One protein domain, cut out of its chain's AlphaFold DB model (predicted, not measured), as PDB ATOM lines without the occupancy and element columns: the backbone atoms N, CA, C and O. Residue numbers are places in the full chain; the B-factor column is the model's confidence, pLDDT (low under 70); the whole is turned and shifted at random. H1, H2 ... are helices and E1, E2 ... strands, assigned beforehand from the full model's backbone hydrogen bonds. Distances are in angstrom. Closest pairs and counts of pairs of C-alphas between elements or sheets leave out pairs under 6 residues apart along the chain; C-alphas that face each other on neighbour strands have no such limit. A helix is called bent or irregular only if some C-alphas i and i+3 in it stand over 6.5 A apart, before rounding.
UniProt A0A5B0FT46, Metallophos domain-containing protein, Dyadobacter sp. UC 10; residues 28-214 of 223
ATOM      1  N   ILE A  28     154.677 308.347 166.686       95.62
ATOM      2  CA  ILE A  28     155.715 309.256 167.173       95.62
ATOM      3  C   ILE A  28     157.012 308.819 166.499       95.62
ATOM      4  O   ILE A  28     157.402 307.659 166.636       95.62
ATOM      5  N   ALA A  29     157.657 309.719 165.763       96.06
ATOM      6  CA  ALA A  29     158.967 309.441 165.185       96.06
ATOM      7  C   ALA A  29     160.058 309.716 166.228       96.06
ATOM      8  O   ALA A  29     159.964 310.686 166.979       96.06
ATOM      9  N   ILE A  30     161.086 308.871 166.281       96.19
ATOM     10  CA  ILE A  30     162.209 309.025 167.210       96.19
ATOM     11  C   ILE A  30     163.491 309.124 166.391       96.19
ATOM     12  O   ILE A  30     163.784 308.240 165.589       96.19
ATOM     13  N   ILE A  31     164.239 310.201 166.601       95.62
ATOM     14  CA  ILE A  31     165.551 310.446 166.015       95.62
ATOM     15  C   ILE A  31     166.590 310.178 167.116       95.62
ATOM     16  O   ILE A  31     166.600 310.893 168.126       95.62
ATOM     17  N   PRO A  32     167.402 309.115 166.980       93.06
ATOM     18  CA  PRO A  32     168.478 308.826 167.916       93.06
ATOM     19  C   PRO A  32     169.670 309.768 167.689       93.06
ATOM     20  O   PRO A  32     169.680 310.524 166.727       93.06
ATOM     21  N   ASP A  33     170.679 309.656 168.543       94.94
ATOM     22  CA  ASP A  33     172.085 310.031 168.355       94.94
ATOM     23  C   ASP A  33     172.494 310.387 166.905       94.94
ATOM     24  O   ASP A  33     172.757 309.514 166.068       94.94
ATOM     25  N   THR A  34     172.566 311.691 166.602       97.75
ATOM     26  CA  THR A  34     172.990 312.215 165.290       97.75
ATOM     27  C   THR A  34     174.390 312.814 165.308       97.75
ATOM     28  O   THR A  34     174.825 313.389 164.303       97.75
ATOM     29  N   GLN A  35     175.121 312.680 166.413       96.94
ATOM     30  CA  GLN A  35     176.400 313.346 166.635       96.94
ATOM     31  C   GLN A  35     177.435 313.054 165.537       96.94
ATOM     32  O   GLN A  35     178.169 313.941 165.097       96.94
ATOM     33  N   TYR A  36     177.431 311.837 164.986       97.94
ATOM     34  CA  TYR A  36     178.316 311.475 163.873       97.94
ATOM     35  C   TYR A  36     177.804 311.915 162.495       97.94
ATOM     36  O   TYR A  36     178.593 312.018 161.554       97.94
ATOM     37  N   TYR A  37     176.510 312.209 162.344       98.44
ATOM     38  CA  TYR A  37     175.979 312.809 161.116       98.44
ATOM     39  C   TYR A  37     176.364 314.279 161.025       98.44
ATOM     40  O   TYR A  37     176.786 314.734 159.963       98.44
ATOM     41  N   THR A  38     176.275 315.005 162.137       98.19
ATOM     42  CA  THR A  38     176.613 316.429 162.199       98.19
ATOM     43  C   THR A  38     178.121 316.671 162.171       98.19
ATOM     44  O   THR A  38     178.554 317.655 161.569       98.19
ATOM     45  N   GLU A  39     178.928 315.764 162.742       97.88
ATOM     46  CA  GLU A  39     180.394 315.752 162.592       97.88
ATOM     47  C   GLU A  39     180.862 315.246 161.211       97.88
ATOM     48  O   GLU A  39     181.975 315.554 160.789       97.88
ATOM     49  N   GLU A  40     180.033 314.480 160.499       97.56
ATOM     50  CA  GLU A  40     180.409 313.711 159.301       97.56
ATOM     51  C   GLU A  40     181.568 312.722 159.530       97.56
ATOM     52  O   GLU A  40     182.448 312.529 158.679       97.56
ATOM     53  N   SER A  41     181.558 312.064 160.689       97.75
ATOM     54  CA  SER A  41     182.565 311.090 161.114       97.75
ATOM     55  C   SER A  41     181.978 309.680 161.220       97.75
ATOM     56  O   SER A  41     180.777 309.473 161.088       97.75
ATOM     57  N   ARG A  42     182.832 308.662 161.401       95.62
ATOM     58  CA  ARG A  42     182.426 307.246 161.571       95.62
ATOM     59  C   ARG A  42     181.474 306.704 160.488       95.62
ATOM     60  O   ARG A  42     180.710 305.777 160.730       95.62
ATOM     61  N   GLY A  43     181.539 307.268 159.280       96.06
ATOM     62  CA  GLY A  43     180.648 306.924 158.167       96.06
ATOM     63  C   GLY A  43     179.317 307.684 158.157       96.06
ATOM     64  O   GLY A  43     178.579 307.570 157.183       96.06
ATOM     65  N   GLY A  44     179.038 308.490 159.181       96.75
ATOM     66  CA  GLY A  44     177.936 309.438 159.221       96.75
ATOM     67  C   GLY A  44     178.101 310.569 158.208       96.75
ATOM     68  O   GLY A  44     179.216 310.973 157.860       96.75
ATOM     69  N   LYS A  45     176.969 311.057 157.702       97.75
ATOM     70  CA  LYS A  45     176.887 312.177 156.762       97.75
ATOM     71  C   LYS A  45     175.738 313.075 157.154       97.75
ATOM     72  O   LYS A  45     174.665 312.571 157.480       97.75
ATOM     73  N   ASN A  46     175.925 314.385 157.023       97.38
ATOM     74  CA  ASN A  46     174.862 315.337 157.335       97.38
ATOM     75  C   ASN A  46     173.618 315.087 156.459       97.38
ATOM     76  O   ASN A  46     172.482 315.194 156.911       97.38
ATOM     77  N   ALA A  47     173.833 314.631 155.221       97.81
ATOM     78  CA  ALA A  47     172.764 314.230 154.310       97.81
ATOM     79  C   ALA A  47     171.860 313.108 154.860       97.81
ATOM     80  O   ALA A  47     170.692 313.050 154.489       97.81
ATOM     81  N   PHE A  48     172.357 312.227 155.740       97.81
ATOM     82  CA  PHE A  48     171.525 311.188 156.360       97.81
ATOM     83  C   PHE A  48     170.543 311.787 157.360       97.81
ATOM     84  O   PHE A  48     169.376 311.406 157.362       97.81
ATOM     85  N   PHE A  49     170.990 312.765 158.148       98.31
ATOM     86  CA  PHE A  49     170.124 313.464 159.091       98.31
ATOM     87  C   PHE A  49     169.030 314.250 158.353       98.31
ATOM     88  O   PHE A  49     167.844 314.111 158.651       98.31
ATOM     89  N   VAL A  50     169.412 314.996 157.310       98.50
ATOM     90  CA  VAL A  50     168.450 315.707 156.452       98.50
ATOM     91  C   VAL A  50     167.437 314.724 155.858       98.50
ATOM     92  O   VAL A  50     166.236 314.916 156.031       98.50
ATOM     93  N   ALA A  51     167.896 313.613 155.271       98.25
ATOM     94  CA  ALA A  51     167.013 312.605 154.685       98.25
ATOM     95  C   ALA A  51     166.025 311.991 155.695       98.25
ATOM     96  O   ALA A  51     164.881 311.717 155.331       98.25
ATOM     97  N   GLN A  52     166.421 311.797 156.960       98.19
ATOM     98  CA  GLN A  52     165.507 311.326 158.011       98.19
ATOM     99  C   GLN A  52     164.371 312.329 158.253       98.19
ATOM    100  O   GLN A  52     163.199 311.954 158.262       98.19
ATOM    101  N   THR A  53     164.702 313.613 158.403       98.69
ATOM    102  CA  THR A  53     163.699 314.665 158.639       98.69
ATOM    103  C   THR A  53     162.811 314.924 157.419       98.69
ATOM    104  O   THR A  53     161.599 315.072 157.565       98.69
ATOM    105  N   GLU A  54     163.366 314.875 156.206       98.56
ATOM    106  CA  GLU A  54     162.596 314.955 154.962       98.56
ATOM    107  C   GLU A  54     161.636 313.772 154.817       98.56
ATOM    108  O   GLU A  54     160.476 313.959 154.442       98.56
ATOM    109  N   TRP A  55     162.080 312.558 155.161       98.50
ATOM    110  CA  TRP A  55     161.218 311.381 155.148       98.50
ATOM    111  C   TRP A  55     160.051 311.534 156.125       98.50
ATOM    112  O   TRP A  55     158.919 311.218 155.753       98.50
ATOM    113  N   ILE A  56     160.293 312.059 157.332       98.50
ATOM    114  CA  ILE A  56     159.238 312.324 158.322       98.50
ATOM    115  C   ILE A  56     158.193 313.282 157.746       98.50
ATOM    116  O   ILE A  56     157.003 312.975 157.785       98.50
ATOM    117  N   VAL A  57     158.619 314.407 157.167       98.50
ATOM    118  CA  VAL A  57     157.700 315.387 156.563       98.50
ATOM    119  C   VAL A  57     156.919 314.764 155.404       98.50
ATOM    120  O   VAL A  57     155.696 314.885 155.349       98.50
ATOM    121  N   ALA A  58     157.594 314.038 154.509       98.19
ATOM    122  CA  ALA A  58     156.969 313.407 153.348       98.19
ATOM    123  C   ALA A  58     155.974 312.290 153.717       98.19
ATOM    124  O   ALA A  58     155.045 312.015 152.958       98.19
ATOM    125  N   ASN A  59     156.157 311.642 154.870       97.00
ATOM    126  CA  ASN A  59     155.314 310.540 155.336       97.00
ATOM    127  C   ASN A  59     154.358 310.943 156.469       97.00
ATOM    128  O   ASN A  59     153.623 310.088 156.967       97.00
ATOM    129  N   GLN A  60     154.317 312.226 156.846       97.12
ATOM    130  CA  GLN A  60     153.536 312.725 157.978       97.12
ATOM    131  C   GLN A  60     152.066 312.284 157.907       97.12
ATOM    132  O   GLN A  60     151.566 311.680 158.857       97.12
ATOM    133  N   GLU A  61     151.384 312.526 156.783       95.75
ATOM    134  CA  GLU A  61     149.955 312.214 156.623       95.75
ATOM    135  C   GLU A  61     149.696 310.699 156.598       95.75
ATOM    136  O   GLU A  61     148.771 310.192 157.252       95.75
ATOM    137  N   LYS A  62     150.535 309.977 155.844       94.88
ATOM    138  CA  LYS A  62     150.427 308.532 155.625       94.88
ATOM    139  C   LYS A  62     150.602 307.763 156.931       94.88
ATOM    140  O   LYS A  62     149.770 306.917 157.248       94.88
ATOM    141  N   GLU A  63     151.651 308.080 157.683       94.69
ATOM    142  CA  GLU A  63     151.999 307.400 158.937       94.69
ATOM    143  C   GLU A  63     151.322 308.053 160.158       94.69
ATOM    144  O   GLU A  63     151.477 307.592 161.289       94.69
ATOM    145  N   ASN A  64     150.547 309.125 159.933       94.25
ATOM    146  CA  ASN A  64     149.901 309.942 160.958       94.25
ATOM    147  C   ASN A  64     150.875 310.333 162.084       94.25
ATOM    148  O   ASN A  64     150.614 310.085 163.266       94.25
ATOM    149  N   ILE A  65     152.026 310.892 161.701       96.25
ATOM    150  CA  ILE A  65     153.069 311.314 162.640       96.25
ATOM    151  C   ILE A  65     152.557 312.546 163.379       96.25
ATOM    152  O   ILE A  65     152.356 313.605 162.783       96.25
ATOM    153  N   ALA A  66     152.307 312.381 164.676       96.31
ATOM    154  CA  ALA A  66     151.775 313.435 165.530       96.31
ATOM    155  C   ALA A  66     152.878 314.249 166.217       96.31
ATOM    156  O   ALA A  66     152.626 315.374 166.644       96.31
ATOM    157  N   TYR A  67     154.064 313.658 166.366       98.00
ATOM    158  CA  TYR A  67     155.156 314.234 167.138       98.00
ATOM    159  C   TYR A  67     156.504 313.592 166.774       98.00
ATOM    160  O   TYR A  67     156.544 312.409 166.418       98.00
ATOM    161  N   VAL A  68     157.601 314.342 166.894       98.62
ATOM    162  CA  VAL A  68     158.978 313.861 166.696       98.62
ATOM    163  C   VAL A  68     159.817 314.098 167.950       98.62
ATOM    164  O   VAL A  68     159.819 315.182 168.525       98.62
ATOM    165  N   ILE A  69     160.564 313.084 168.369       98.31
ATOM    166  CA  ILE A  69     161.452 313.141 169.529       98.31
ATOM    167  C   ILE A  69     162.894 313.009 169.055       98.31
ATOM    168  O   ILE A  69     163.235 311.977 168.486       98.31
ATOM    169  N   HIS A  70     163.754 313.987 169.347       98.00
ATOM    170  CA  HIS A  70     165.204 313.783 169.296       98.00
ATOM    171  C   HIS A  70     165.737 313.503 170.701       98.00
ATOM    172  O   HIS A  70     165.483 314.268 171.633       98.00
ATOM    173  N   VAL A  71     166.480 312.411 170.859       95.00
ATOM    174  CA  VAL A  71     166.844 311.871 172.184       95.00
ATOM    175  C   VAL A  71     168.111 312.465 172.813       95.00
ATOM    176  O   VAL A  71     168.585 311.936 173.813       95.00
ATOM    177  N   GLY A  72     168.626 313.574 172.279       94.44
ATOM    178  CA  GLY A  72     169.952 314.111 172.611       94.44
ATOM    179  C   GLY A  72     171.074 313.568 171.733       94.44
ATOM    180  O   GLY A  72     170.813 312.859 170.760       94.44
ATOM    181  N   ASP A  73     172.301 313.980 172.051       96.25
ATOM    182  CA  ASP A  73     173.513 313.730 171.267       96.25
ATOM    183  C   ASP A  73     173.322 314.167 169.807       96.25
ATOM    184  O   ASP A  73     173.529 313.432 168.835       96.25
ATOM    185  N   VAL A  74     172.867 315.413 169.664       97.88
ATOM    186  CA  VAL A  74     172.630 316.070 168.379       97.88
ATOM    187  C   VAL A  74     173.966 316.319 167.672       97.88
ATOM    188  O   VAL A  74     174.113 316.074 166.467       97.88
ATOM    189  N   VAL A  75     174.955 316.791 168.432       97.56
ATOM    190  CA  VAL A  75     176.330 317.058 167.989       97.56
ATOM    191  C   VAL A  75     177.341 316.269 168.816       97.56
ATOM    192  O   VAL A  75     177.019 315.800 169.896       97.56
ATOM    193  N   ASP A  76     178.575 316.116 168.323       96.19
ATOM    194  CA  ASP A  76     179.620 315.311 168.989       96.19
ATOM    195  C   ASP A  76     180.460 316.128 169.977       96.19
ATOM    196  O   ASP A  76     180.970 315.606 170.973       96.19
ATOM    197  N   LYS A  77     180.647 317.418 169.682       94.56
ATOM    198  CA  LYS A  77     181.654 318.259 170.347       94.56
ATOM    199  C   LYS A  77     181.078 319.529 170.971       94.56
ATOM    200  O   LYS A  77     181.835 320.488 171.179       94.56
ATOM    201  N   GLY A  78     179.780 319.533 171.277       93.69
ATOM    202  CA  GLY A  78     179.065 320.628 171.933       93.69
ATOM    203  C   GLY A  78     179.469 322.005 171.405       93.69
ATOM    204  O   GLY A  78     179.570 322.228 170.196       93.69
ATOM    205  N   ASP A  79     179.773 322.934 172.309       94.38
ATOM    206  CA  ASP A  79     180.147 324.309 171.944       94.38
ATOM    207  C   ASP A  79     181.532 324.462 171.300       94.38
ATOM    208  O   ASP A  79     181.832 325.511 170.726       94.38
ATOM    209  N   SER A  80     182.375 323.427 171.329       94.62
ATOM    210  CA  SER A  80     183.713 323.488 170.728       94.62
ATOM    211  C   SER A  80     183.701 323.357 169.196       94.62
ATOM    212  O   SER A  80     184.726 323.607 168.552       94.62
ATOM    213  N   LYS A  81     182.550 322.982 168.607       95.88
ATOM    214  CA  LYS A  81     182.340 322.847 167.154       95.88
ATOM    215  C   LYS A  81     181.003 323.439 166.690       95.88
ATOM    216  O   LYS A  81     180.063 322.697 166.391       95.88
ATOM    217  N   PRO A  82     180.903 324.776 166.576       96.31
ATOM    218  CA  PRO A  82     179.686 325.458 166.132       96.31
ATOM    219  C   PRO A  82     179.143 324.984 164.773       96.31
ATOM    220  O   PRO A  82     177.943 325.083 164.519       96.31
ATOM    221  N   GLU A  83     180.002 324.475 163.888       98.12
ATOM    222  CA  GLU A  83     179.628 323.945 162.576       98.12
ATOM    223  C   GLU A  83     178.698 322.724 162.658       98.12
ATOM    224  O   GLU A  83     177.785 322.602 161.841       98.12
ATOM    225  N   GLN A  84     178.851 321.870 163.677       98.25
ATOM    226  CA  GLN A  84     177.986 320.701 163.874       98.25
ATOM    227  C   GLN A  84     176.556 321.136 164.206       98.25
ATOM    228  O   GLN A  84     175.593 320.567 163.697       98.25
ATOM    229  N   TRP A  85     176.404 322.220 164.970       98.50
ATOM    230  CA  TRP A  85     175.098 322.797 165.274       98.50
ATOM    231  C   TRP A  85     174.427 323.447 164.061       98.50
ATOM    232  O   TRP A  85     173.204 323.422 163.942       98.50
ATOM    233  N   VAL A  86     175.206 324.007 163.127       98.62
ATOM    234  CA  VAL A  86     174.661 324.494 161.847       98.62
ATOM    235  C   VAL A  86     174.145 323.328 161.003       98.62
ATOM    236  O   VAL A  86     173.090 323.447 160.384       98.62
ATOM    237  N   ASN A  87     174.839 322.190 161.005       98.62
ATOM    238  CA  ASN A  87     174.354 320.975 160.352       98.62
ATOM    239  C   ASN A  87     173.059 320.470 161.009       98.62
ATOM    240  O   ASN A  87     172.056 320.283 160.321       98.62
ATOM    241  N   ALA A  88     173.054 320.367 162.341       98.62
ATOM    242  CA  ALA A  88     171.900 319.948 163.129       98.62
ATOM    243  C   ALA A  88     170.658 320.811 162.883       98.62
ATOM    244  O   ALA A  88     169.588 320.281 162.592       98.62
ATOM    245  N   LYS A  89     170.792 322.145 162.961       98.38
ATOM    246  CA  LYS A  89     169.657 323.054 162.750       98.38
ATOM    247  C   LYS A  89     169.085 322.893 161.340       98.38
ATOM    248  O   LYS A  89     167.875 322.895 161.172       98.38
ATOM    249  N   ASN A  90     169.945 322.744 160.328       98.38
ATOM    250  CA  ASN A  90     169.505 322.651 158.939       98.38
ATOM    251  C   ASN A  90     168.729 321.354 158.686       98.38
ATOM    252  O   ASN A  90     167.792 321.378 157.898       98.38
ATOM    253  N   ALA A  91     169.096 320.255 159.353       98.69
ATOM    254  CA  ALA A  91     168.332 319.013 159.309       98.69
ATOM    255  C   ALA A  91     167.023 319.138 160.105       98.69
ATOM    256  O   ALA A  91     165.943 318.974 159.552       98.69
ATOM    257  N   MET A  92     167.086 319.511 161.385       98.75
ATOM    258  CA  MET A  92     165.902 319.532 162.251       98.75
ATOM    259  C   MET A  92     164.836 320.538 161.812       98.75
ATOM    260  O   MET A  92     163.649 320.225 161.869       98.75
ATOM    261  N   TYR A  93     165.224 321.717 161.316       98.69
ATOM    262  CA  TYR A  93     164.260 322.741 160.902       98.69
ATOM    263  C   TYR A  93     163.473 322.356 159.641       98.69
ATOM    264  O   TYR A  93     162.471 323.000 159.338       98.69
ATOM    265  N   VAL A  94     163.840 321.280 158.932       98.69
ATOM    266  CA  VAL A  94     162.991 320.701 157.876       98.69
ATOM    267  C   VAL A  94     161.615 320.321 158.428       98.69
ATOM    268  O   VAL A  94     160.612 320.481 157.730       98.69
ATOM    269  N   LEU A  95     161.545 319.876 159.690       98.75
ATOM    270  CA  LEU A  95     160.290 319.533 160.362       98.75
ATOM    271  C   LEU A  95     159.345 320.733 160.497       98.75
ATOM    272  O   LEU A  95     158.144 320.527 160.621       98.75
ATOM    273  N   GLU A  96     159.857 321.965 160.429       98.50
ATOM    274  CA  GLU A  96     159.069 323.194 160.575       98.50
ATOM    275  C   GLU A  96     158.373 323.643 159.288       98.50
ATOM    276  O   GLU A  96     157.627 324.625 159.294       98.50
ATOM    277  N   ASN A  97     158.598 322.933 158.178       97.69
ATOM    278  CA  ASN A  97     157.917 323.209 156.923       97.69
ATOM    279  C   ASN A  97     156.395 323.072 157.109       97.69
ATOM    280  O   ASN A  97     155.930 321.995 157.493       97.69
ATOM    281  N   PRO A  98     155.597 324.123 156.831       97.75
ATOM    282  CA  PRO A  98     154.154 324.069 157.033       97.75
ATOM    283  C   PRO A  98     153.490 322.947 156.231       97.75
ATOM    284  O   PRO A  98     153.729 322.792 155.033       97.75
ATOM    285  N   LEU A  99     152.593 322.210 156.886       96.94
ATOM    286  CA  LEU A  99     151.776 321.154 156.286       96.94
ATOM    287  C   LEU A  99     150.280 321.475 156.455       96.94
ATOM    288  O   LEU A  99     149.909 322.281 157.318       96.94
ATOM    289  N   PRO A 100     149.378 320.860 155.664       94.31
ATOM    290  CA  PRO A 100     147.938 321.010 155.858       94.31
ATOM    291  C   PRO A 100     147.517 320.677 157.299       94.31
ATOM    292  O   PRO A 100     147.724 319.570 157.783       94.31
ATOM    293  N   GLY A 101     146.934 321.651 158.003       92.19
ATOM    294  CA  GLY A 101     146.536 321.497 159.410       92.19
ATOM    295  C   GLY A 101     147.674 321.616 160.435       92.19
ATOM    296  O   GLY A 101     147.402 321.564 161.632       92.19
ATOM    297  N   MET A 102     148.916 321.835 159.996       94.56
ATOM    298  CA  MET A 102     150.096 322.025 160.846       94.56
ATOM    299  C   MET A 102     150.909 323.241 160.363       94.56
ATOM    300  O   MET A 102     151.925 323.089 159.681       94.56
ATOM    301  N   PRO A 103     150.481 324.479 160.686       95.94
ATOM    302  CA  PRO A 103     151.108 325.701 160.167       95.94
ATOM    303  C   PRO A 103     152.551 325.924 160.647       95.94
ATOM    304  O   PRO A 103     153.257 326.740 160.066       95.94
ATOM    305  N   TYR A 104     152.980 325.204 161.685       96.56
ATOM    306  CA  TYR A 104     154.342 325.228 162.226       96.56
ATOM    307  C   TYR A 104     155.150 323.974 161.856       96.56
ATOM    308  O   TYR A 104     156.198 323.748 162.453       96.56
ATOM    309  N   GLY A 105     154.642 323.156 160.927       98.12
ATOM    310  CA  GLY A 105     155.200 321.851 160.592       98.12
ATOM    311  C   GLY A 105     154.913 320.777 161.643       98.12
ATOM    312  O   GLY A 105     154.009 320.925 162.472       98.12
ATOM    313  N   VAL A 106     155.651 319.669 161.580       98.38
ATOM    314  CA  VAL A 106     155.496 318.534 162.499       98.38
ATOM    315  C   VAL A 106     156.033 318.928 163.882       98.38
ATOM    316  O   VAL A 106     157.205 319.290 163.981       98.38
ATOM    317  N   PRO A 107     155.227 318.851 164.960       98.19
ATOM    318  CA  PRO A 107     155.692 319.143 166.315       98.19
ATOM    319  C   PRO A 107     156.899 318.292 166.717       98.19
ATOM    320  O   PRO A 107     156.908 317.081 166.472       98.19
ATOM    321  N   TYR A 108     157.895 318.905 167.354       98.56
ATOM    322  CA  TYR A 108     159.089 318.205 167.812       98.56
ATOM    323  C   TYR A 108     159.746 318.887 169.012       98.56
ATOM    324  O   TYR A 108     159.577 320.089 169.212       98.56
ATOM    325  N   GLY A 109     160.555 318.114 169.735       98.12
ATOM    326  CA  GLY A 109     161.428 318.593 170.807       98.12
ATOM    327  C   GLY A 109     162.740 317.810 170.844       98.12
ATOM    328  O   GLY A 109     162.843 316.715 170.267       98.12
ATOM    329  N   VAL A 110     163.752 318.379 171.500       98.19
ATOM    330  CA  VAL A 110     165.150 317.926 171.420       98.19
ATOM    331  C   VAL A 110     165.760 317.870 172.810       98.19
ATOM    332  O   VAL A 110     165.887 318.901 173.455       98.19
ATOM    333  N   ALA A 111     166.161 316.695 173.286       96.06
ATOM    334  CA  ALA A 111     166.872 316.633 174.559       96.06
ATOM    335  C   ALA A 111     168.334 317.080 174.425       96.06
ATOM    336  O   ALA A 111     168.895 317.053 173.333       96.06
ATOM    337  N   VAL A 112     168.958 317.411 175.556       94.56
ATOM    338  CA  VAL A 112     170.408 317.611 175.658       94.56
ATOM    339  C   VAL A 112     171.068 316.293 176.064       94.56
ATOM    340  O   VAL A 112     170.759 315.724 177.118       94.56
ATOM    341  N   GLY A 113     171.956 315.794 175.206       93.06
ATOM    342  CA  GLY A 113     172.819 314.645 175.464       93.06
ATOM    343  C   GLY A 113     174.135 315.022 176.138       93.06
ATOM    344  O   GLY A 113     174.411 316.190 176.417       93.06
ATOM    345  N   ASN A 114     174.981 314.033 176.402       91.56
ATOM    346  CA  ASN A 114     176.300 314.277 176.979       91.56
ATOM    347  C   ASN A 114     177.268 314.900 175.966       91.56
ATOM    348  O   ASN A 114     178.165 315.645 176.366       91.56
ATOM    349  N   HIS A 115     177.096 314.634 174.669       94.56
ATOM    350  CA  HIS A 115     177.935 315.218 173.620       94.56
ATOM    351  C   HIS A 115     177.526 316.637 173.202       94.56
ATOM    352  O   HIS A 115     178.334 317.371 172.621       94.56
ATOM    353  N   ASP A 116     176.312 317.054 173.558       95.19
ATOM    354  CA  ASP A 116     175.789 318.394 173.278       95.19
ATOM    355  C   ASP A 116     176.381 319.473 174.201       95.19
ATOM    356  O   ASP A 116     176.236 320.670 173.947       95.19
ATOM    357  N   GLN A 117     177.093 319.057 175.248       90.81
ATOM    358  CA  GLN A 117     177.678 319.936 176.257       90.81
ATOM    359  C   GLN A 117     179.149 320.248 175.951       90.81
ATOM    360  O   GLN A 117     179.820 319.519 175.214       90.81
ATOM    361  N   SER A 118     179.686 321.343 176.499       88.94
ATOM    362  CA  SER A 118     181.113 321.670 176.382       88.94
ATOM    363  C   SER A 118     181.792 321.970 177.720       88.94
ATOM    364  O   SER A 118     181.420 322.939 178.379       88.94
ATOM    365  N   PRO A 119     182.850 321.224 178.092       83.94
ATOM    366  CA  PRO A 119     183.424 320.089 177.360       83.94
ATOM    367  C   PRO A 119     182.453 318.899 177.245       83.94
ATOM    368  O   PRO A 119     181.690 318.623 178.166       83.94
ATOM    369  N   SER A 120     182.488 318.199 176.106       80.00
ATOM    370  CA  SER A 120     181.632 317.028 175.852       80.00
ATOM    371  C   SER A 120     181.858 315.964 176.925       80.00
ATOM    372  O   SER A 120     183.004 315.697 177.292       80.00
ATOM    373  N   GLN A 121     180.768 315.361 177.403       78.81
ATOM    374  CA  GLN A 121     180.698 314.388 178.501       78.81
ATOM    375  C   GLN A 121     180.858 314.947 179.927       78.81
ATOM    376  O   GLN A 121     180.945 314.160 180.867       78.81
ATOM    377  N   PHE A 122     180.883 316.269 180.126       78.94
ATOM    378  CA  PHE A 122     181.070 316.875 181.453       78.94
ATOM    379  C   PHE A 122     179.866 317.706 181.882       78.94
ATOM    380  O   PHE A 122     179.949 318.927 181.905       78.94
ATOM    381  N   ALA A 123     178.755 317.064 182.241       70.94
ATOM    382  CA  ALA A 123     177.496 317.793 182.311       70.94
ATOM    383  C   ALA A 123     177.405 318.862 183.407       70.94
ATOM    384  O   ALA A 123     177.035 320.008 183.177       70.94
ATOM    385  N   LEU A 124     177.868 318.524 184.610       71.94
ATOM    386  CA  LEU A 124     177.820 319.426 185.766       71.94
ATOM    387  C   LEU A 124     178.696 320.680 185.623       71.94
ATOM    388  O   LEU A 124     178.532 321.643 186.375       71.94
ATOM    389  N   THR A 125     179.668 320.655 184.714       77.19
ATOM    390  CA  THR A 125     180.599 321.765 184.466       77.19
ATOM    391  C   THR A 125     180.545 322.268 183.026       77.19
ATOM    392  O   THR A 125     181.294 323.185 182.675       77.19
ATOM    393  N   GLY A 126     179.682 321.665 182.211       80.94
ATOM    394  CA  GLY A 126     179.534 321.917 180.794       80.94
ATOM    395  C   GLY A 126     178.611 323.096 180.522       80.94
ATOM    396  O   GLY A 126     177.856 323.542 181.382       80.94
ATOM    397  N   ASN A 127     178.699 323.636 179.312       88.38
ATOM    398  CA  ASN A 127     177.746 324.605 178.788       88.38
ATOM    399  C   ASN A 127     177.034 324.070 177.541       88.38
ATOM    400  O   ASN A 127     177.540 323.201 176.834       88.38
ATOM    401  N   THR A 128     175.849 324.618 177.303       93.94
ATOM    402  CA  THR A 128     174.904 324.257 176.237       93.94
ATOM    403  C   THR A 128     174.584 325.487 175.377       93.94
ATOM    404  O   THR A 128     173.455 325.692 174.924       93.94
ATOM    405  N   PHE A 129     175.558 326.380 175.167       96.12
ATOM    406  CA  PHE A 129     175.312 327.688 174.554       96.12
ATOM    407  C   PHE A 129     174.761 327.563 173.130       96.12
ATOM    408  O   PHE A 129     173.788 328.234 172.785       96.12
ATOM    409  N   HIS A 130     175.347 326.711 172.286       97.62
ATOM    410  CA  HIS A 130     174.871 326.528 170.917       97.62
ATOM    411  C   HIS A 130     173.602 325.684 170.846       97.62
ATOM    412  O   HIS A 130     172.783 325.956 169.966       97.62
ATOM    413  N   PHE A 131     173.390 324.747 171.777       97.56
ATOM    414  CA  PHE A 131     172.087 324.100 171.924       97.56
ATOM    415  C   PHE A 131     171.011 325.168 172.127       97.56
ATOM    416  O   PHE A 131     170.113 325.298 171.302       97.56
ATOM    417  N   ASN A 132     171.169 326.040 173.124       97.81
ATOM    418  CA  ASN A 132     170.205 327.105 173.405       97.81
ATOM    419  C   ASN A 132     170.145 328.197 172.330       97.81
ATOM    420  O   ASN A 132     169.142 328.893 172.199       97.81
ATOM    421  N   LYS A 133     171.181 328.338 171.504       98.31
ATOM    422  CA  LYS A 133     171.150 329.241 170.351       98.31
ATOM    423  C   LYS A 133     170.207 328.763 169.241       98.31
ATOM    424  O   LYS A 133     169.630 329.604 168.557       98.31
ATOM    425  N   TYR A 134     170.095 327.452 169.014       98.50
ATOM    426  CA  TYR A 134     169.317 326.887 167.897       98.50
ATOM    427  C   TYR A 134     168.053 326.141 168.342       98.50
ATOM    428  O   TYR A 134     167.078 326.074 167.602       98.50
ATOM    429  N   PHE A 135     168.051 325.604 169.550       98.38
ATOM    430  CA  PHE A 135     166.968 324.827 170.146       98.38
ATOM    431  C   PHE A 135     166.609 325.372 171.535       98.38
ATOM    432  O   PHE A 135     166.142 324.631 172.393       98.38
ATOM    433  N   GLY A 136     166.854 326.665 171.773       97.88
ATOM    434  CA  GLY A 136     166.524 327.335 173.028       97.88
ATOM    435  C   GLY A 136     165.077 327.803 173.122       97.88
ATOM    436  O   GLY A 136     164.277 327.658 172.196       97.88
ATOM    437  N   VAL A 137     164.771 328.445 174.250       97.88
ATOM    438  CA  VAL A 137     163.434 328.965 174.570       97.88
ATOM    439  C   VAL A 137     162.937 329.911 173.480       97.88
ATOM    440  O   VAL A 137     161.831 329.727 172.985       97.88
ATOM    441  N   ASP A 138     163.769 330.855 173.031       97.94
ATOM    442  CA  ASP A 138     163.403 331.839 172.000       97.94
ATOM    443  C   ASP A 138     163.000 331.196 170.662       97.94
ATOM    444  O   ASP A 138     162.220 331.776 169.908       97.94
ATOM    445  N   HIS A 139     163.512 329.997 170.361       98.00
ATOM    446  CA  HIS A 139     163.181 329.270 169.134       98.00
ATOM    447  C   HIS A 139     161.792 328.622 169.202       98.00
ATOM    448  O   HIS A 139     161.013 328.674 168.244       98.00
ATOM    449  N   PHE A 140     161.468 328.013 170.345       97.94
ATOM    450  CA  PHE A 140     160.215 327.280 170.539       97.94
ATOM    451  C   PHE A 140     159.086 328.130 171.131       97.94
ATOM    452  O   PHE A 140     157.910 327.770 171.016       97.94
ATOM    453  N   GLN A 141     159.395 329.277 171.733       97.19
ATOM    454  CA  GLN A 141     158.391 330.158 172.309       97.19
ATOM    455  C   GLN A 141     157.386 330.610 171.240       97.19
ATOM    456  O   GLN A 141     157.734 331.099 170.169       97.19
ATOM    457  N   GLY A 142     156.098 330.442 171.544       95.38
ATOM    458  CA  GLY A 142     155.000 330.738 170.621       95.38
ATOM    459  C   GLY A 142     154.571 329.555 169.746       95.38
ATOM    460  O   GLY A 142     153.507 329.629 169.127       95.38
ATOM    461  N   ARG A 143     155.317 328.441 169.736       96.88
ATOM    462  CA  ARG A 143     154.837 327.188 169.141       96.88
ATOM    463  C   ARG A 143     153.714 326.614 170.015       96.88
ATOM    464  O   ARG A 143     153.867 326.551 171.232       96.88
ATOM    465  N   PRO A 144     152.593 326.152 169.433       95.88
ATOM    466  CA  PRO A 144     151.449 325.664 170.209       95.88
ATOM    467  C   PRO A 144     151.744 324.371 170.977       95.88
ATOM    468  O   PRO A 144     151.020 324.046 171.915       95.88
ATOM    469  N   TYR A 145     152.780 323.636 170.566       95.69
ATOM    470  CA  TYR A 145     153.231 322.422 171.232       95.69
ATOM    471  C   TYR A 145     154.272 322.681 172.325       95.69
ATOM    472  O   TYR A 145     154.521 321.776 173.107       95.69
ATOM    473  N   TYR A 146     154.847 323.882 172.431       97.50
ATOM    474  CA  TYR A 146     155.849 324.167 173.454       97.50
ATOM    475  C   TYR A 146     155.180 324.453 174.801       97.50
ATOM    476  O   TYR A 146     154.426 325.419 174.945       97.50
ATOM    477  N   GLY A 147     155.420 323.589 175.788       94.25
ATOM    478  CA  GLY A 147     154.803 323.674 177.114       94.25
ATOM    479  C   GLY A 147     155.560 324.583 178.084       94.25
ATOM    480  O   GLY A 147     154.953 325.214 178.954       94.25
ATOM    481  N   GLY A 148     156.877 324.680 177.925       91.62
ATOM    482  CA  GLY A 148     157.755 325.522 178.731       91.62
ATOM    483  C   GLY A 148     158.991 324.776 179.216       91.62
ATOM    484  O   GLY A 148     159.191 323.604 178.909       91.62
ATOM    485  N   HIS A 149     159.808 325.462 180.007       92.94
ATOM    486  CA  HIS A 149     161.111 324.974 180.443       92.94
ATOM    487  C   HIS A 149     161.328 325.141 181.950       92.94
ATOM    488  O   HIS A 149     160.581 325.834 182.647       92.94
ATOM    489  N   PHE A 150     162.356 324.471 182.456       87.25
ATOM    490  CA  PHE A 150     162.876 324.640 183.803       87.25
ATOM    491  C   PHE A 150     164.151 325.485 183.761       87.25
ATOM    492  O   PHE A 150     164.965 325.345 182.861       87.25
ATOM    493  N   GLY A 151     164.351 326.345 184.759       87.06
ATOM    494  CA  GLY A 151     165.553 327.173 184.826       87.06
ATOM    495  C   GLY A 151     165.495 328.377 183.885       87.06
ATOM    496  O   GLY A 151     164.483 329.075 183.826       87.06
ATOM    497  N   LYS A 152     166.620 328.679 183.232       88.62
ATOM    498  CA  LYS A 152     166.804 329.894 182.413       88.62
ATOM    499  C   LYS A 152     166.905 329.602 180.915       88.62
ATOM    500  O   LYS A 152     166.860 330.536 180.124       88.62
ATOM    501  N   ASP A 153     167.051 328.336 180.565       92.62
ATOM    502  CA  ASP A 153     167.361 327.807 179.242       92.62
ATOM    503  C   ASP A 153     166.411 326.642 178.922       92.62
ATOM    504  O   ASP A 153     165.467 326.372 179.669       92.62
ATOM    505  N   ASN A 154     166.609 326.004 177.769       95.31
ATOM    506  CA  ASN A 154     165.752 324.934 177.271       95.31
ATOM    507  C   ASN A 154     166.306 323.527 177.550       95.31
ATOM    508  O   ASN A 154     165.791 322.553 177.001       95.31
ATOM    509  N   ASP A 155     167.333 323.407 178.393       92.69
ATOM    510  CA  ASP A 155     168.042 322.141 178.628       92.69
ATOM    511  C   ASP A 155     167.115 321.093 179.256       92.69
ATOM    512  O   ASP A 155     167.149 319.906 178.921       92.69
ATOM    513  N   CYS A 156     166.188 321.559 180.095       92.00
ATOM    514  CA  CYS A 156     165.056 320.786 180.586       92.00
ATOM    515  C   CYS A 156     163.741 321.463 180.186       92.00
ATOM    516  O   CYS A 156     163.398 322.522 180.717       92.00
ATOM    517  N   HIS A 157     162.953 320.838 179.314       93.50
ATOM    518  CA  HIS A 157     161.670 321.383 178.861       93.50
ATOM    519  C   HIS A 157     160.612 320.309 178.665       93.50
ATOM    520  O   HIS A 157     160.847 319.115 178.864       93.50
ATOM    521  N   TYR A 158     159.403 320.739 178.332       95.31
ATOM    522  CA  TYR A 158     158.335 319.829 177.978       95.31
ATOM    523  C   TYR A 158     157.455 320.392 176.875       95.31
ATOM    524  O   TYR A 158     157.236 321.599 176.773       95.31
ATOM    525  N   ASP A 159     156.882 319.467 176.121       96.75
ATOM    526  CA  ASP A 159     156.009 319.738 174.996       96.75
ATOM    527  C   ASP A 159     154.666 319.034 175.164       96.75
ATOM    528  O   ASP A 159     154.510 318.082 175.936       96.75
ATOM    529  N   LEU A 160     153.670 319.529 174.444       95.38
ATOM    530  CA  LEU A 160     152.280 319.120 174.505       95.38
ATOM    531  C   LEU A 160     151.777 318.831 173.094       95.38
ATOM    532  O   LEU A 160     151.904 319.653 172.190       95.38
ATOM    533  N   PHE A 161     151.128 317.688 172.906       94.06
ATOM    534  CA  PHE A 161     150.424 317.395 171.661       94.06
ATOM    535  C   PHE A 161     149.184 316.551 171.934       94.06
ATOM    536  O   PHE A 161     149.086 315.879 172.961       94.06
ATOM    537  N   SER A 162     148.232 316.570 171.005       91.50
ATOM    538  CA  SER A 162     147.025 315.748 171.087       91.50
ATOM    539  C   SER A 162     146.942 314.851 169.864       91.50
ATOM    540  O   SER A 162     147.011 315.321 168.732       91.50
ATOM    541  N   ALA A 163     146.756 313.557 170.087       90.50
ATOM    542  CA  ALA A 163     146.591 312.581 169.022       90.50
ATOM    543  C   ALA A 163     145.520 311.568 169.411       90.50
ATOM    544  O   ALA A 163     145.406 311.170 170.572       90.50
ATOM    545  N   SER A 164     144.689 311.180 168.443       88.31
ATOM    546  CA  SER A 164     143.672 310.137 168.643       88.31
ATOM    547  C   SER A 164     142.760 310.425 169.847       88.31
ATOM    548  O   SER A 164     142.391 309.530 170.607       88.31
ATOM    549  N   GLY A 165     142.410 311.700 170.054       87.19
ATOM    550  CA  GLY A 165     141.576 312.168 171.166       87.19
ATOM    551  C   GLY A 165     142.179 311.924 172.554       87.19
ATOM    552  O   GLY A 165     141.421 311.667 173.491       87.19
ATOM    553  N   THR A 166     143.507 311.907 172.654       87.50
ATOM    554  CA  THR A 166     144.278 311.829 173.895       87.50
ATOM    555  C   THR A 166     145.303 312.955 173.881       87.50
ATOM    556  O   THR A 166     145.994 313.150 172.884       87.50
ATOM    557  N   ASP A 167     145.396 313.684 174.985       89.12
ATOM    558  CA  ASP A 167     146.419 314.704 175.190       89.12
ATOM    559  C   ASP A 167     147.671 314.045 175.773       89.12
ATOM    560  O   ASP A 167     147.564 313.177 176.641       89.12
ATOM    561  N   PHE A 168     148.848 314.471 175.337       90.50
ATOM    562  CA  PHE A 168     150.143 313.962 175.769       90.50
ATOM    563  C   PHE A 168     151.028 315.098 176.265       90.50
ATOM    564  O   PHE A 168     150.894 316.248 175.843       90.50
ATOM    565  N   ILE A 169     151.941 314.742 177.162       91.62
ATOM    566  CA  ILE A 169     153.090 315.559 177.541       91.62
ATOM    567  C   ILE A 169     154.358 314.754 177.250       91.62
ATOM    568  O   ILE A 169     154.401 313.551 177.533       91.62
ATOM    569  N   VAL A 170     155.355 315.419 176.677       94.31
ATOM    570  CA  VAL A 170     156.701 314.892 176.439       94.31
ATOM    571  C   VAL A 170     157.658 315.719 177.273       94.31
ATOM    572  O   VAL A 170     157.650 316.936 177.158       94.31
ATOM    573  N   ILE A 171     158.442 315.082 178.134       91.69
ATOM    574  CA  ILE A 171     159.382 315.779 179.019       91.69
ATOM    575  C   ILE A 171     160.793 315.420 178.616       91.69
ATOM    576  O   ILE A 171     161.087 314.235 178.500       91.69
ATOM    577  N   TYR A 172     161.626 316.439 178.459       92.75
ATOM    578  CA  TYR A 172     163.030 316.369 178.097       92.75
ATOM    579  C   TYR A 172     163.866 316.754 179.312       92.75
ATOM    580  O   TYR A 172     163.675 317.827 179.890       92.75
ATOM    581  N   ILE A 173     164.759 315.857 179.720       88.75
ATOM    582  CA  ILE A 173     165.661 316.055 180.854       88.75
ATOM    583  C   ILE A 173     167.092 315.983 180.336       88.75
ATOM    584  O   ILE A 173     167.476 314.971 179.744       88.75
ATOM    585  N   GLU A 174     167.847 317.051 180.572       87.62
ATOM    586  CA  GLU A 174     169.272 317.151 180.272       87.62
ATOM    587  C   GLU A 174     170.066 316.007 180.909       87.62
ATOM    588  O   GLU A 174     169.859 315.662 182.080       87.62
ATOM    589  N   TYR A 175     170.997 315.451 180.131       84.94
ATOM    590  CA  TYR A 175     171.950 314.447 180.588       84.94
ATOM    591  C   TYR A 175     172.706 314.898 181.845       84.94
ATOM    592  O   TYR A 175     173.378 315.925 181.810       84.94
ATOM    593  N   ASP A 176     172.663 314.080 182.905       77.31
ATOM    594  CA  ASP A 176     173.493 314.221 184.117       77.31
ATOM    595  C   ASP A 176     173.444 315.632 184.744       77.31
ATOM    596  O   ASP A 176     174.428 316.167 185.260       77.31
ATOM    597  N   SER A 177     172.260 316.254 184.697       66.25
ATOM    598  CA  SER A 177     171.991 317.533 185.349       66.25
ATOM    599  C   SER A 177     171.755 317.332 186.856       66.25
ATOM    600  O   SER A 177     170.924 316.525 187.278       66.25
ATOM    601  N   TYR A 178     172.485 318.073 187.697       58.41
ATOM    602  CA  TYR A 178     172.257 318.202 189.150       58.41
ATOM    603  C   TYR A 178     172.010 316.881 189.923       58.41
ATOM    604  O   TYR A 178     171.005 316.761 190.628       58.41
ATOM    605  N   ASP A 179     172.916 315.901 189.814       51.22
ATOM    606  CA  ASP A 179     172.828 314.573 190.464       51.22
ATOM    607  C   ASP A 179     171.617 313.716 190.028       51.22
ATOM    608  O   ASP A 179     171.240 312.752 190.708       51.22
ATOM    609  N   THR A 180     170.981 314.037 188.897       49.06
ATOM    610  CA  THR A 180     169.933 313.196 188.307       49.06
ATOM    611  C   THR A 180     170.508 312.318 187.200       49.06
ATOM    612  O   THR A 180     171.321 312.771 186.414       49.06
ATOM    613  N   PHE A 181     170.115 311.039 187.233       49.28
ATOM    614  CA  PHE A 181     170.451 309.901 186.363       49.28
ATOM    615  C   PHE A 181     171.436 310.127 185.186       49.28
ATOM    616  O   PHE A 181     171.233 311.021 184.372       49.28
ATOM    617  N   PRO A 182     172.400 309.205 184.964       52.12
ATOM    618  CA  PRO A 182     173.467 309.335 183.958       52.12
ATOM    619  C   PRO A 182     172.989 309.150 182.504       52.12
ATOM    620  O   PRO A 182     173.764 308.713 181.657       52.12
ATOM    621  N   CYS A 183     171.708 309.385 182.218       49.81
ATOM    622  CA  CYS A 183     171.110 309.271 180.897       49.81
ATOM    623  C   CYS A 183     170.122 310.419 180.680       49.81
ATOM    624  O   CYS A 183     169.289 310.691 181.545       49.81
ATOM    625  N   THR A 184     170.137 310.991 179.478       56.91
ATOM    626  CA  THR A 184     169.058 311.840 178.977       56.91
ATOM    627  C   THR A 184     167.738 311.087 179.072       56.91
ATOM    628  O   THR A 184     167.611 309.960 178.581       56.91
ATOM    629  N   GLN A 185     166.751 311.686 179.733       67.31
ATOM    630  CA  GLN A 185     165.485 311.018 179.993       67.31
ATOM    631  C   GLN A 185     164.356 311.723 179.251       67.31
ATOM    632  O   GLN A 185     164.080 312.898 179.481       67.31
ATOM    633  N   ILE A 186     163.679 310.964 178.386       74.81
ATOM    634  CA  ILE A 186     162.459 311.407 177.717       74.81
ATOM    635  C   ILE A 186     161.293 310.581 178.205       74.81
ATOM    636  O   ILE A 186     161.348 309.349 178.224       74.81
ATOM    637  N   ILE A 187     160.227 311.263 178.610       75.81
ATOM    638  CA  ILE A 187     159.063 310.589 179.167       75.81
ATOM    639  C   ILE A 187     157.789 311.109 178.524       75.81
ATOM    640  O   ILE A 187     157.507 312.304 178.552       75.81
ATOM    641  N   VAL A 188     157.035 310.178 177.938       80.25
ATOM    642  CA  VAL A 188     155.769 310.434 177.251       80.25
ATOM    643  C   VAL A 188     154.651 309.783 178.048       80.25
ATOM    644  O   VAL A 188     154.666 308.570 178.271       80.25
ATOM    645  N   PHE A 189     153.652 310.561 178.454       79.88
ATOM    646  CA  PHE A 189     152.464 310.009 179.108       79.88
ATOM    647  C   PHE A 189     151.187 310.751 178.716       79.88
ATOM    648  O   PHE A 189     151.221 311.948 178.418       79.88
ATOM    649  N   PRO A 190     150.038 310.050 178.742       71.50
ATOM    650  CA  PRO A 190     148.748 310.683 178.553       71.50
ATOM    651  C   PRO A 190     148.461 311.657 179.701       71.50
ATOM    652  O   PRO A 190     148.630 311.347 180.885       71.50
ATOM    653  N   LYS A 191     147.970 312.835 179.341       62.75
ATOM    654  CA  LYS A 191     147.583 313.919 180.234       62.75
ATOM    655  C   LYS A 191     146.318 313.529 181.010       62.75
ATOM    656  O   LYS A 191     145.195 313.789 180.589       62.75
ATOM    657  N   ASN A 192     146.477 312.897 182.170       57.59
ATOM    658  CA  ASN A 192     145.361 312.660 183.088       57.59
ATOM    659  C   ASN A 192     145.193 313.847 184.045       57.59
ATOM    660  O   ASN A 192     146.169 314.319 184.625       57.59
ATOM    661  N   LYS A 193     143.941 314.275 184.284       46.16
ATOM    662  CA  LYS A 193     143.586 315.441 185.128       46.16
ATOM    663  C   LYS A 193     144.244 315.475 186.520       46.16
ATOM    664  O   LYS A 193     144.355 316.539 187.096       46.16
ATOM    665  N   ARG A 194     144.694 314.337 187.059       48.16
ATOM    666  CA  ARG A 194     145.305 314.242 188.397       48.16
ATOM    667  C   ARG A 194     146.763 314.717 188.491       48.16
ATOM    668  O   ARG A 194     147.235 314.899 189.603       48.16
ATOM    669  N   PHE A 195     147.470 314.887 187.373       45.12
ATOM    670  CA  PHE A 195     148.900 315.236 187.373       45.12
ATOM    671  C   PHE A 195     149.191 316.747 187.280       45.12
ATOM    672  O   PHE A 195     150.353 317.127 187.365       45.12
ATOM    673  N   LEU A 196     148.178 317.607 187.099       45.72
ATOM    674  CA  LEU A 196     148.376 318.981 186.601       45.72
ATOM    675  C   LEU A 196     147.877 320.113 187.509       45.72
ATOM    676  O   LEU A 196     147.988 321.274 187.128       45.72
ATOM    677  N   ASP A 197     147.354 319.812 188.697       43.00
ATOM    678  CA  ASP A 197     146.835 320.848 189.608       43.00
ATOM    679  C   ASP A 197     147.944 321.548 190.427       43.00
ATOM    680  O   ASP A 197     147.665 322.346 191.322       43.00
ATOM    681  N   THR A 198     149.218 321.278 190.127       38.84
ATOM    682  CA  THR A 198     150.380 321.928 190.744       38.84
ATOM    683  C   THR A 198     151.315 322.496 189.673       38.84
ATOM    684  O   THR A 198     151.507 321.850 188.644       38.84
ATOM    685  N   PRO A 199     151.934 323.676 189.897       40.56
ATOM    686  CA  PRO A 199     152.998 324.184 189.037       40.56
ATOM    687  C   PRO A 199     154.071 323.104 188.882       40.56
ATOM    688  O   PRO A 199     154.713 322.704 189.859       40.56
ATOM    689  N   ILE A 200     154.195 322.572 187.669       47.75
ATOM    690  CA  ILE A 200     155.059 321.436 187.373       47.75
ATOM    691  C   ILE A 200     156.498 321.939 187.406       47.75
ATOM    692  O   ILE A 200     156.978 322.560 186.467       47.75
ATOM    693  N   GLN A 201     157.193 321.682 188.508       43.34
ATOM    694  CA  GLN A 201     158.649 321.696 188.506       43.34
ATOM    695  C   GLN A 201     159.097 320.351 187.932       43.34
ATOM    696  O   GLN A 201     158.800 319.320 188.539       43.34
ATOM    697  N   CYS A 202     159.786 320.347 186.784       43.53
ATOM    698  CA  CYS A 202     160.272 319.134 186.101       43.53
ATOM    699  C   CYS A 202     160.945 318.130 187.062       43.53
ATOM    700  O   CYS A 202     160.741 316.922 186.946       43.53
ATOM    701  N   GLN A 203     161.628 318.627 188.099       44.97
ATOM    702  CA  GLN A 203     162.255 317.819 189.151       44.97
ATOM    703  C   GLN A 203     161.265 316.990 189.989       44.97
ATOM    704  O   GLN A 203     161.514 315.816 190.268       44.97
ATOM    705  N   LYS A 204     160.103 317.551 190.363       42.53
ATOM    706  CA  LYS A 204     159.082 316.799 191.113       42.53
ATOM    707  C   LYS A 204     158.455 315.711 190.252       42.53
ATOM    708  O   LYS A 204     158.069 314.677 190.791       42.53
ATOM    709  N   LEU A 205     158.383 315.901 188.932       45.41
ATOM    710  CA  LEU A 205     157.867 314.864 188.046       45.41
ATOM    711  C   LEU A 205     158.840 313.685 187.932       45.41
ATOM    712  O   LEU A 205     158.388 312.556 188.070       45.41
ATOM    713  N   ALA A 206     160.152 313.913 187.805       43.16
ATOM    714  CA  ALA A 206     161.147 312.830 187.810       43.16
ATOM    715  C   ALA A 206     161.089 311.993 189.108       43.16
ATOM    716  O   ALA A 206     161.067 310.759 189.072       43.16
ATOM    717  N   GLN A 207     160.941 312.659 190.260       37.31
ATOM    718  CA  GLN A 207     160.834 312.006 191.571       37.31
ATOM    719  C   GLN A 207     159.508 311.238 191.754       37.31
ATOM    720  O   GLN A 207     159.485 310.142 192.319       37.31
ATOM    721  N   VAL A 208     158.396 311.764 191.224       42.66
ATOM    722  CA  VAL A 208     157.094 311.072 191.221       42.66
ATOM    723  C   VAL A 208     157.099 309.894 190.239       42.66
ATOM    724  O   VAL A 208     156.597 308.820 190.567       42.66
ATOM    725  N   ILE A 209     157.724 310.032 189.070       46.72
ATOM    726  CA  ILE A 209     157.795 308.989 188.036       46.72
ATOM    727  C   ILE A 209     158.653 307.798 188.487       46.72
ATOM    728  O   ILE A 209     158.263 306.656 188.232       46.72
ATOM    729  N   SER A 210     159.722 308.023 189.265       38.03
ATOM    730  CA  SER A 210     160.488 306.941 189.913       38.03
ATOM    731  C   SER A 210     159.622 306.043 190.810       38.03
ATOM    732  O   SER A 210     159.973 304.886 191.032       38.03
ATOM    733  N   THR A 211     158.483 306.540 191.304       30.58
ATOM    734  CA  THR A 211     157.546 305.757 192.126       30.58
ATOM    735  C   THR A 211     156.493 305.025 191.275       30.58
ATOM    736  O   THR A 211     155.933 304.021 191.709       30.58
ATOM    737  N   PHE A 212     156.240 305.469 190.036       33.50
ATOM    738  CA  PHE A 212     155.177 304.937 189.168       33.50
ATOM    739  C   PHE A 212     155.656 303.979 188.059       33.50
ATOM    740  O   PHE A 212     154.854 303.171 187.586       33.50
ATOM    741  N   ILE A 213     156.944 303.979 187.685       36.38
ATOM    742  CA  ILE A 213     157.503 303.074 186.650       36.38
ATOM    743  C   ILE A 213     157.387 301.574 187.015       36.38
ATOM    744  O   ILE A 213     157.457 300.716 186.136       36.38
ATOM    745  N   GLN A 214     157.065 301.215 188.265       31.19
ATOM    746  CA  GLN A 214     156.703 299.831 188.611       31.19
ATOM    747  C   GLN A 214     155.358 299.347 188.023       31.19
ATOM    748  O   GLN A 214     155.035 298.164 188.156       31.19
TER     749      GLN A 214
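Overview. This is residues 28 to 214 of the 223 residues of the protein "Metallophos domain-containing protein" of Dyadobacter sp. UC 10 (UniProt A0A5B0FT46). Two sheets lie partly face to face, and helices cover the far side of each: H2 and H3 lie side by side over the small parallel sheet E1 E2 E3, while H6 crosses the far face of the larger antiparallel sheet E4 E5 E6 E7. H1 sits by one end of H2 and H3, H4 packs on H3, and H5 grazes the larger sheet. The 187 printed residues hold six named helices and seven named strands, in the order E1 H1 H2 E2 H3 E3 H4 H5 E4 E5 E6 E7 H6, and the class is mixed. The whole is compact, with a radius of gyration of the C-alphas of 16.1 A and a rounded outline of 46 by 42 by 31 A.

Arrangement. E1, residues 28 to 31, is an edge strand and the parallel neighbour of E2, residues 65 to 70, with N 31 and O 69 within hydrogen-bond range at 2.8 A. H1, residues 35 to 39, touches residues 46 to 49 of H2, residues 46 to 63; the closest C-alphas are those of Tyr 37 and Asn 46, 4.7 A. H2 is on the sheet at a height of 9.9 A, over E1, and runs along the strands at 5 degrees to E1 on the local plane. H3, residues 82 to 96, is the hub, touching three helices, and lies on the same face at a height of 11.5 A. These helices and the sheet make two layers, helices on one face of a sheet. H2 and H3 touch at a shallow tilt of 14 degrees, the same way, closest at the C-alphas of Val 50 and Ala 91, 4.4 A. E3, residues 108 to 110, is parallel to E2, with N 70 and O 109 at 3.0 A. E1, H1 H2, E2 and E2, H3, E3 are strand-helix-strand units, parallel neighbours joined through helices, with right-handed crossovers. H4, residues 129 to 135, touches H3; the C-alphas of Lys 89 and Tyr 134 are closest, 6.4 A. H4 and H5, residues 137 to 140, meet only through their link. E4, residues 146 to 150, E5, residues 156 to 163, E6, residues 166 to 173, and E7, residues 185 to 190, form a meander of hairpins, each strand the antiparallel neighbour of the one before. N 158 and O 148 are 2.9 A apart, N 159 and O 170 2.8 A, and N 171 and O 187 3.0 A. This sheet and E1 E2 E3 form a sandwich, two sheets face to face, with 39 pairs of C-alphas within 10 A; Ala 66 and Ala 163 are the closest C-alphas of E2 and E5, 6.3 A. H6, residues 202 to 212, is on the larger sheet at a height of 10.9 A and runs across the strands, at 70 degrees to E6 on the local plane. Every O i to N i+4 pair is within hydrogen-bond range in H1 and H4, but 12 of 14 are in H2, 8 of 11 in H3 and 6 of 7 in H6; H5 is too short for such a pair.

Along the chain. E1 begins at C-alpha 28 (155.715, 309.256, 167.173). H2 is 24.3 A long, kinks by 34 degrees near residue 57 and is irregular, C-alphas 58 and 61 being 7.8 A apart. H3 measures 21.5 A, E5 23.3 A, E6 22.9 A and E7 16.8 A. H6, 15.4 A long, ends at C-alpha 212 (155.177, 304.937, 189.168).

Size, cuts and confidence. The C-alphas of Gly 43 and Asp 197 are the two farthest apart, 48.2 A. The printed part has no cut. The links E2 to H3, H3 to E3, E3 to H4, E6 to E7 and E7 to H6 are long. Mean pLDDT of the printed part is 85.6, but residues 177 to 185 and 191 to 214 are under 70.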